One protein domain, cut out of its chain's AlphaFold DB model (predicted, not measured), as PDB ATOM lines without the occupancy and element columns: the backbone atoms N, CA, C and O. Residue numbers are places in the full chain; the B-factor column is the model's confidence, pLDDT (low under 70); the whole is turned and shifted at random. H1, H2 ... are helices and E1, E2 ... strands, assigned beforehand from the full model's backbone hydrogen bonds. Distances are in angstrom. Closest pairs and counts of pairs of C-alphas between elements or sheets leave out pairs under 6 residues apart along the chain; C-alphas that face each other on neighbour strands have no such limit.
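This is residues 11 to 80 of the 80 residues of an uncharacterized protein of Halobacteriovorax sp. JY17 (UniProt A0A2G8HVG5). A small, three-stranded antiparallel sheet of E3, E4 and E5 forms the middle of an elongated model, with the short helix H1 over one face of it. At one end the strand pair E1 and E2 carries the shape onward as a small hairpin, with E2 running on into E3, and at the other end sits the helix H2, whose last residues, 75 to 78, stick out together with 79 and 80. The printed part has 70 residues, with two named helices and five named strands in the order H1, E1, E2, E3, E4, E5, H2; the class is mixed, helices and strands. The whole is loose, with a radius of gyration of the C-alphas of 14.4 A, and spans 43 by 26 by 15 A.

H1 is residues 11 to 16, 8.7 A long, and begins with C-alpha 11 at (162.299, 118.711, 128.769). E1 is residues 22 to 24, 7.3 A, and E2 is residues 31 to 33, 6.6 A. E3 is residues 36 to 40, 13.3 A, starting with C-alpha 36 at (151.712, 118.964, 133.728). E4 is residues 43 to 47, 12.5 A, and E5 is residues 60 to 64, 13.2 A. H2 is residues 67 to 78, 16.5 A, and ends with C-alpha 78 at (148.948, 141.737, 119.513).

H1 is on the sheet E3, E4, E5 at a height over the sheet of 9.4 A. It lies over E4, but only just, with 3 of its C-alphas falling on E4 and 2 on E3, and runs slantwise to the strands, at 36 degrees to E4 on the local plane. The closest C-alphas of H1 and E4 are those of Tyr 16 and Arg 44, 7.1 A apart. E1 and E2 form an antiparallel hairpin at 150 degrees, with N 23 and O 32 2.9 A apart, within hydrogen-bond range. E2 runs on into E3 across a break of 2 residues, at 53 degrees. E3, E4 and E5 make a meander, each strand the antiparallel neighbour of the one before. In the hairpin E3 and E4, at 151 degrees, N 38 and O 45 are within hydrogen-bond range at 3.0 A; in the hairpin E4 and E5, at 162 degrees, N 63 and O 44 are at 2.8 A. H2 is not on this sheet, but only just, with 4 pairs of C-alphas within 10 A, and it is apart from H1. In H1 and H2 every O i to N i+4 pair is within hydrogen-bond range.

The two C-alphas farthest apart are those of Gly 29 and Ser 79, at 44.1 A. The printed part has no cut and ends at residue 80, the chain's last. The link from E4 to E5, residues 48 to 59, is long. Residues 75 to 80 stand free, and residues 77 to 80 have pLDDT under 70, against a mean of 90.3 over the printed part.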
ATOM      1  N   ASN A  11     161.674 117.640 129.550       93.75
ATOM      2  CA  ASN A  11     162.299 118.711 128.769       93.75
ATOM      3  C   ASN A  11     161.901 120.092 129.300       93.75
ATOM      4  O   ASN A  11     162.761 120.952 129.522       93.75
ATOM      5  N   TRP A  12     160.621 120.260 129.640       93.44
ATOM      6  CA  TRP A  12     160.111 121.490 130.237       93.44
ATOM      7  C   TRP A  12     160.789 121.827 131.572       93.44
ATOM      8  O   TRP A  12     161.171 122.979 131.812       93.44
ATOM      9  N   THR A  13     160.975 120.823 132.439       93.25
ATOM     10  CA  THR A  13     161.647 120.998 133.733       93.25
ATOM     11  C   THR A  13     163.096 121.417 133.569       93.25
ATOM     12  O   THR A  13     163.531 122.352 134.243       93.25
ATOM     13  N   SER A  14     163.813 120.792 132.633       93.62
ATOM     14  CA  SER A  14     165.204 121.107 132.317       93.62
ATOM     15  C   SER A  14     165.345 122.542 131.808       93.62
ATOM     16  O   SER A  14     166.110 123.337 132.357       93.62
ATOM     17  N   LYS A  15     164.521 122.923 130.825       91.69
ATOM     18  CA  LYS A  15     164.552 124.243 130.183       91.69
ATOM     19  C   LYS A  15     164.327 125.396 131.156       91.69
ATOM     20  O   LYS A  15     165.014 126.413 131.081       91.69
ATOM     21  N   TYR A  16     163.362 125.247 132.059       91.62
ATOM     22  CA  TYR A  16     162.962 126.311 132.981       91.62
ATOM     23  C   TYR A  16     163.491 126.124 134.405       91.62
ATOM     24  O   TYR A  16     163.152 126.913 135.291       91.62
ATOM     25  N   ASN A  17     164.336 125.112 134.635       93.62
ATOM     26  CA  ASN A  17     164.826 124.735 135.961       93.62
ATOM     27  C   ASN A  17     163.669 124.616 136.976       93.62
ATOM     28  O   ASN A  17     163.681 125.208 138.063       93.62
ATOM     29  N   LEU A  18     162.615 123.909 136.560       94.25
ATOM     30  CA  LEU A  18     161.467 123.568 137.395       94.25
ATOM     31  C   LEU A  18     161.747 122.241 138.097       94.25
ATOM     32  O   LEU A  18     162.487 121.399 137.599       94.25
ATOM     33  N   ARG A  19     161.136 122.042 139.264       93.31
ATOM     34  CA  ARG A  19     161.239 120.786 140.009       93.31
ATOM     35  C   ARG A  19     159.879 120.118 140.059       93.31
ATOM     36  O   ARG A  19     158.914 120.756 140.480       93.31
ATOM     37  N   VAL A  20     159.836 118.846 139.674       94.88
ATOM     38  CA  VAL A  20     158.689 117.979 139.943       94.88
ATOM     39  C   VAL A  20     158.601 117.780 141.451       94.88
ATOM     40  O   VAL A  20     159.600 117.486 142.110       94.88
ATOM     41  N   LYS A  21     157.413 117.988 142.004       95.06
ATOM     42  CA  LYS A  21     157.092 117.703 143.396       95.06
ATOM     43  C   LYS A  21     156.081 116.576 143.432       95.06
ATOM     44  O   LYS A  21     155.169 116.552 142.608       95.06
ATOM     45  N   THR A  22     156.242 115.702 144.410       95.94
ATOM     46  CA  THR A  22     155.291 114.640 144.714       95.94
ATOM     47  C   THR A  22     154.755 114.811 146.129       95.94
ATOM     48  O   THR A  22     155.396 115.434 146.983       95.94
ATOM     49  N   GLY A  23     153.557 114.299 146.375       95.19
ATOM     50  CA  GLY A  23     152.913 114.341 147.680       95.19
ATOM     51  C   GLY A  23     151.525 113.724 147.631       95.19
ATOM     52  O   GLY A  23     151.205 112.973 146.714       95.19
ATOM     53  N   SER A  24     150.689 114.062 148.605       96.12
ATOM     54  CA  SER A  24     149.316 113.560 148.685       96.12
ATOM     55  C   SER A  24     148.331 114.714 148.805       96.12
ATOM     56  O   SER A  24     148.596 115.705 149.489       96.12
ATOM     57  N   CYS A  25     147.178 114.582 148.152       94.69
ATOM     58  CA  CYS A  25     146.086 115.535 148.280       94.69
ATOM     59  C   CYS A  25     145.569 115.565 149.718       94.69
ATOM     60  O   CYS A  25     145.213 114.530 150.277       94.69
ATOM     61  N   LEU A  26     145.451 116.763 150.293       92.25
ATOM     62  CA  LEU A  26     144.919 116.946 151.646       92.25
ATOM     63  C   LEU A  26     143.413 116.642 151.752       92.25
ATOM     64  O   LEU A  26     142.913 116.468 152.858       92.25
ATOM     65  N   CYS A  27     142.693 116.581 150.626       95.19
ATOM     66  CA  CYS A  27     141.262 116.274 150.586       95.19
ATOM     67  C   CYS A  27     140.991 114.767 150.438       95.19
ATOM     68  O   CYS A  27     140.293 114.187 151.264       95.19
ATOM     69  N   CYS A  28     141.544 114.119 149.406       95.06
ATOM     70  CA  CYS A  28     141.228 112.720 149.084       95.06
ATOM     71  C   CYS A  28     142.384 111.728 149.296       95.06
ATOM     72  O   CYS A  28     142.204 110.534 149.072       95.06
ATOM     73  N   GLY A  29     143.579 112.199 149.666       94.50
ATOM     74  CA  GLY A  29     144.757 111.354 149.882       94.50
ATOM     75  C   GLY A  29     145.415 110.789 148.618       94.50
ATOM     76  O   GLY A  29     146.461 110.154 148.736       94.50
ATOM     77  N   LYS A  30     144.857 111.020 147.419       95.19
ATOM     78  CA  LYS A  30     145.476 110.594 146.150       95.19
ATOM     79  C   LYS A  30     146.865 111.204 145.980       95.19
ATOM     80  O   LYS A  30     147.121 112.321 146.438       95.19
ATOM     81  N   GLU A  31     147.736 110.471 145.294       95.00
ATOM     82  CA  GLU A  31     149.054 110.969 144.917       95.00
ATOM     83  C   GLU A  31     148.923 112.204 144.017       95.00
ATOM     84  O   GLU A  31     148.102 112.254 143.102       95.00
ATOM     85  N   ILE A  32     149.734 113.213 144.318       95.94
ATOM     86  CA  ILE A  32     149.886 114.428 143.534       95.94
ATOM     87  C   ILE A  32     151.299 114.426 142.972       95.94
ATOM     88  O   ILE A  32     152.260 114.331 143.732       95.94
ATOM     89  N   VAL A  33     151.415 114.618 141.661       95.81
ATOM     90  CA  VAL A  33     152.679 114.844 140.955       95.81
ATOM     91  C   VAL A  33     152.541 116.137 140.161       95.81
ATOM     92  O   VAL A  33     151.529 116.343 139.503       95.81
ATOM     93  N   THR A  34     153.507 117.056 140.247       96.12
ATOM     94  CA  THR A  34     153.510 118.268 139.407       96.12
ATOM     95  C   THR A  34     154.258 118.010 138.100       96.12
ATOM     96  O   THR A  34     155.423 118.393 137.967       96.12
ATOM     97  N   ASP A  35     153.605 117.344 137.159       94.94
ATOM     98  CA  ASP A  35     154.153 116.883 135.880       94.94
ATOM     99  C   ASP A  35     153.413 117.445 134.659       94.94
ATOM    100  O   ASP A  35     153.769 117.122 133.536       94.94
ATOM    101  N   VAL A  36     152.440 118.340 134.840       94.25
ATOM    102  CA  VAL A  36     151.712 118.964 133.728       94.25
ATOM    103  C   VAL A  36     152.298 120.345 133.423       94.25
ATOM    104  O   VAL A  36     152.133 121.271 134.230       94.25
ATOM    105  N   PRO A  37     152.955 120.552 132.268       94.94
ATOM    106  CA  PRO A  37     153.451 121.860 131.859       94.94
ATOM    107  C   PRO A  37     152.324 122.880 131.708       94.94
ATOM    108  O   PRO A  37     151.278 122.606 131.120       94.94
ATOM    109  N   PHE A  38     152.549 124.097 132.196       92.31
ATOM    110  CA  PHE A  38     151.667 125.224 131.911       92.31
ATOM    111  C   PHE A  38     152.447 126.526 131.728       92.31
ATOM    112  O   PHE A  38     153.585 126.689 132.183       92.31
ATOM    113  N   ALA A  39     151.797 127.485 131.072       91.50
ATOM    114  CA  ALA A  39     152.329 128.814 130.834       91.50
ATOM    115  C   ALA A  39     151.310 129.884 131.238       91.50
ATOM    116  O   ALA A  39     150.128 129.792 130.918       91.50
ATOM    117  N   LEU A  40     151.798 130.917 131.920       89.62
ATOM    118  CA  LEU A  40     151.062 132.130 132.269       89.62
ATOM    119  C   LEU A  40     151.888 133.333 131.794       89.62
ATOM    120  O   LEU A  40     153.109 133.229 131.645       89.62
ATOM    121  N   LYS A  41     151.263 134.488 131.552       87.12
ATOM    122  CA  LYS A  41     152.013 135.696 131.183       87.12
ATOM    123  C   LYS A  41     153.081 135.991 132.246       87.12
ATOM    124  O   LYS A  41     152.763 136.181 133.415       87.12
ATOM    125  N   GLY A  42     154.351 135.987 131.837       90.81
ATOM    126  CA  GLY A  42     155.498 136.199 132.727       90.81
ATOM    127  C   GLY A  42     156.019 134.962 133.475       90.81
ATOM    128  O   GLY A  42     157.051 135.078 134.135       90.81
ATOM    129  N   TYR A  43     155.374 133.793 133.354       93.69
ATOM    130  CA  TYR A  43     155.742 132.592 134.112       93.69
ATOM    131  C   TYR A  43     155.620 131.289 133.315       93.69
ATOM    132  O   TYR A  43     154.764 131.122 132.442       93.69
ATOM    133  N   ARG A  44     156.446 130.313 133.676       93.44
ATOM    134  CA  ARG A  44     156.315 128.911 133.263       93.44
ATOM    135  C   ARG A  44     156.229 128.049 134.496       93.44
ATOM    136  O   ARG A  44     156.765 128.414 135.542       93.44
ATOM    137  N   GLY A  45     155.539 126.933 134.388       95.00
ATOM    138  CA  GLY A  45     155.328 126.110 135.556       95.00
ATOM    139  C   GLY A  45     154.961 124.682 135.248       95.00
ATOM    140  O   GLY A  45     154.806 124.290 134.091       95.00
ATOM    141  N   LEU A  46     154.842 123.941 136.340       95.94
ATOM    142  CA  LEU A  46     154.260 122.611 136.390       95.94
ATOM    143  C   LEU A  46     153.081 122.655 137.340       95.94
ATOM    144  O   LEU A  46     153.179 123.254 138.419       95.94
ATOM    145  N   LYS A  47     151.996 122.008 136.948       95.31
ATOM    146  CA  LYS A  47     150.862 121.749 137.817       95.31
ATOM    147  C   LYS A  47     150.643 120.250 137.959       95.31
ATOM    148  O   LYS A  47     151.207 119.483 137.188       95.31
ATOM    149  N   SER A  48     149.864 119.848 138.950       95.25
ATOM    150  CA  SER A  48     149.305 118.500 138.963       95.25
ATOM    151  C   SER A  48     148.058 118.415 138.093       95.25
ATOM    152  O   SER A  48     147.455 119.434 137.745       95.25
ATOM    153  N   GLU A  49     147.651 117.199 137.754       92.12
ATOM    154  CA  GLU A  49     146.309 116.966 137.233       92.12
ATOM    155  C   GLU A  49     145.253 117.190 138.323       92.12
ATOM    156  O   GLU A  49     145.500 116.979 139.520       92.12
ATOM    157  N   ASP A  50     144.066 117.631 137.900       92.00
ATOM    158  CA  ASP A  50     142.892 117.592 138.764       92.00
ATOM    159  C   ASP A  50     142.411 116.141 138.851       92.00
ATOM    160  O   ASP A  50     142.174 115.469 137.850       92.00
ATOM    161  N   HIS A  51     142.279 115.660 140.078       89.62
ATOM    162  CA  HIS A  51     141.874 114.298 140.402       89.62
ATOM    163  C   HIS A  51     140.458 114.237 140.998       89.62
ATOM    164  O   HIS A  51     140.092 113.222 141.613       89.62
ATOM    165  N   GLY A  52     139.680 115.313 140.814       92.81
ATOM    166  CA  GLY A  52     138.274 115.456 141.196       92.81
ATOM    167  C   GLY A  52     138.039 116.243 142.486       92.81
ATOM    168  O   GLY A  52     136.904 116.293 142.953       92.81
ATOM    169  N   CYS A  53     139.084 116.826 143.079       93.75
ATOM    170  CA  CYS A  53     138.966 117.639 144.294       93.75
ATOM    171  C   CYS A  53     138.839 119.136 143.999       93.75
ATOM    172  O   CYS A  53     138.462 119.868 144.905       93.75
ATOM    173  N   GLY A  54     139.122 119.577 142.770       92.19
ATOM    174  CA  GLY A  54     139.079 120.984 142.382       92.19
ATOM    175  C   GLY A  54     140.463 121.616 142.224       92.19
ATOM    176  O   GLY A  54     141.489 121.123 142.710       92.19
ATOM    177  N   GLU A  55     140.493 122.745 141.517       90.38
ATOM    178  CA  GLU A  55     141.719 123.462 141.147       90.38
ATOM    179  C   GLU A  55     142.462 124.025 142.374       90.38
ATOM    180  O   GLU A  55     143.682 124.186 142.344       90.38
ATOM    181  N   GLU A  56     141.761 124.291 143.479       91.25
ATOM    182  CA  GLU A  56     142.340 124.751 144.744       91.25
ATOM    183  C   GLU A  56     143.216 123.692 145.433       91.25
ATOM    184  O   GLU A  56     144.115 124.044 146.198       91.25
ATOM    185  N   PHE A  57     143.010 122.408 145.120       91.94
ATOM    186  CA  PHE A  57     143.846 121.301 145.598       91.94
ATOM    187  C   PHE A  57     144.932 120.901 144.595       91.94
ATOM    188  O   PHE A  57     145.743 120.015 144.874       91.94
ATOM    189  N   THR A  58     144.985 121.567 143.440       93.31
ATOM    190  CA  THR A  58     146.007 121.335 142.421       93.31
ATOM    191  C   THR A  58     147.300 122.039 142.810       93.31
ATOM    192  O   THR A  58     147.333 123.245 143.070       93.31
ATOM    193  N   TRP A  59     148.406 121.300 142.829       94.69
ATOM    194  CA  TRP A  59     149.704 121.878 143.169       94.69
ATOM    195  C   TRP A  59     150.288 122.595 141.965       94.69
ATOM    196  O   TRP A  59     150.199 122.098 140.848       94.69
ATOM    197  N   LYS A  60     150.908 123.759 142.185       94.81
ATOM    198  CA  LYS A  60     151.518 124.568 141.123       94.81
ATOM    199  C   LYS A  60     152.891 125.067 141.547       94.81
ATOM    200  O   LYS A  60     153.064 125.598 142.642       94.81
ATOM    201  N   SER A  61     153.861 124.930 140.652       93.12
ATOM    202  CA  SER A  61     155.189 125.528 140.782       93.12
ATOM    203  C   SER A  61     155.410 126.517 139.649       93.12
ATOM    204  O   SER A  61     155.139 126.199 138.494       93.12
ATOM    205  N   PHE A  62     155.926 127.702 139.976       93.81
ATOM    206  CA  PHE A  62     156.104 128.804 139.034       93.81
ATOM    207  C   PHE A  62     157.573 129.206 138.940       93.81
ATOM    208  O   PHE A  62     158.276 129.294 139.951       93.81
ATOM    209  N   LYS A  63     158.011 129.534 137.727       94.12
ATOM    210  CA  LYS A  63     159.288 130.177 137.449       94.12
ATOM    211  C   LYS A  63     159.061 131.431 136.606       94.12
ATOM    212  O   LYS A  63     158.378 131.343 135.584       94.12
ATOM    213  N   PRO A  64     159.600 132.592 137.014       93.62
ATOM    214  CA  PRO A  64     159.542 133.789 136.188       93.62
ATOM    215  C   PRO A  64     160.370 133.600 134.913       93.62
ATOM    216  O   PRO A  64     161.442 132.994 134.951       93.62
ATOM    217  N   ILE A  65     159.883 134.152 133.803       91.25
ATOM    218  CA  ILE A  65     160.599 134.172 132.520       91.25
ATOM    219  C   ILE A  65     161.338 135.495 132.304       91.25
ATOM    220  O   ILE A  65     160.976 136.535 132.865       91.25
ATOM    221  N   GLY A  66     162.371 135.454 131.459       91.00
ATOM    222  CA  GLY A  66     163.141 136.635 131.064       91.00
ATOM    223  C   GLY A  66     162.366 137.588 130.148       91.00
ATOM    224  O   GLY A  66     161.339 137.223 129.576       91.00
ATOM    225  N   GLN A  67     162.883 138.811 129.983       90.12
ATOM    226  CA  GLN A  67     162.228 139.869 129.203       90.12
ATOM    227  C   GLN A  67     161.923 139.440 127.761       90.12
ATOM    228  O   GLN A  67     160.791 139.574 127.321       90.12
ATOM    229  N   LYS A  68     162.876 138.786 127.087       88.19
ATOM    230  CA  LYS A  68     162.706 138.289 125.714       88.19
ATOM    231  C   LYS A  68     161.467 137.400 125.536       88.19
ATOM    232  O   LYS A  68     160.769 137.514 124.539       88.19
ATOM    233  N   GLU A  69     161.180 136.508 126.485       87.81
ATOM    234  CA  GLU A  69     159.988 135.651 126.406       87.81
ATOM    235  C   GLU A  69     158.694 136.411 126.704       87.81
ATOM    236  O   GLU A  69     157.644 136.044 126.174       87.81
ATOM    237  N   LYS A  70     158.753 137.463 127.532       89.25
ATOM    238  CA  LYS A  70     157.618 138.373 127.732       89.25
ATOM    239  C   LYS A  70     157.311 139.126 126.439       89.25
ATOM    240  O   LYS A  70     156.157 139.149 126.034       89.25
ATOM    241  N   ASP A  71     158.338 139.616 125.750       88.88
ATOM    242  CA  ASP A  71     158.184 140.319 124.475       88.88
ATOM    243  C   ASP A  71     157.595 139.391 123.392       88.88
ATOM    244  O   ASP A  71     156.684 139.779 122.662       88.88
ATOM    245  N   THR A  72     158.046 138.128 123.330       85.19
ATOM    246  CA  THR A  72     157.442 137.099 122.460       85.19
ATOM    247  C   THR A  72     155.975 136.845 122.807       85.19
ATOM    248  O   THR A  72     155.155 136.636 121.920       85.19
ATOM    249  N   TRP A  73     155.622 136.831 124.094       84.50
ATOM    250  CA  TRP A  73     154.227 136.681 124.505       84.50
ATOM    251  C   TRP A  73     153.378 137.850 124.006       84.50
ATOM    252  O   TRP A  73     152.308 137.631 123.443       84.50
ATOM    253  N   ASP A  74     153.863 139.079 124.190       85.31
ATOM    254  CA  ASP A  74     153.140 140.285 123.801       85.31
ATOM    255  C   ASP A  74     152.931 140.343 122.279       85.31
ATOM    256  O   ASP A  74     151.812 140.599 121.828       85.31
ATOM    257  N   SER A  75     153.940 139.989 121.475       83.31
ATOM    258  CA  SER A  75     153.811 139.953 120.008       83.31
ATOM    259  C   SER A  75     152.805 138.905 119.510       83.31
ATOM    260  O   SER A  75     152.030 139.177 118.587       83.31
ATOM    261  N   LEU A  76     152.746 137.737 120.161       75.75
ATOM    262  CA  LEU A  76     151.758 136.692 119.868       75.75
ATOM    263  C   LEU A  76     150.327 137.109 120.235       75.75
ATOM    264  O   LEU A  76     149.378 136.612 119.629       75.75
ATOM    265  N   THR A  77     150.163 137.994 121.222       65.81
ATOM    266  CA  THR A  77     148.847 138.502 121.647       65.81
ATOM    267  C   THR A  77     148.376 139.737 120.885       65.81
ATOM    268  O   THR A  77     147.174 139.937 120.801       65.81
ATOM    269  N   ILE A  78     149.284 140.543 120.321       58.88
ATOM    270  CA  ILE A  78     148.948 141.737 119.513       58.88
ATOM    271  C   ILE A  78     148.539 141.357 118.078       58.88
ATOM    272  O   ILE A  78     147.863 142.120 117.399       58.88
ATOM    273  N   SER A  79     148.922 140.166 117.613       51.47
ATOM    274  CA  SER A  79     148.529 139.637 116.295       51.47
ATOM    275  C   SER A  79     147.142 138.959 116.300       51.47
ATOM    276  O   SER A  79     146.849 138.157 115.411       51.47
ATOM    277  N   MET A  80     146.321 139.231 117.321       49.28
ATOM    278  CA  MET A  80     144.927 138.796 117.484       49.28
ATOM    279  C   MET A  80     144.017 140.015 117.571       49.28
ATOM    280  O   MET A  80     142.878 139.902 117.074       49.28
TER     281      MET A  80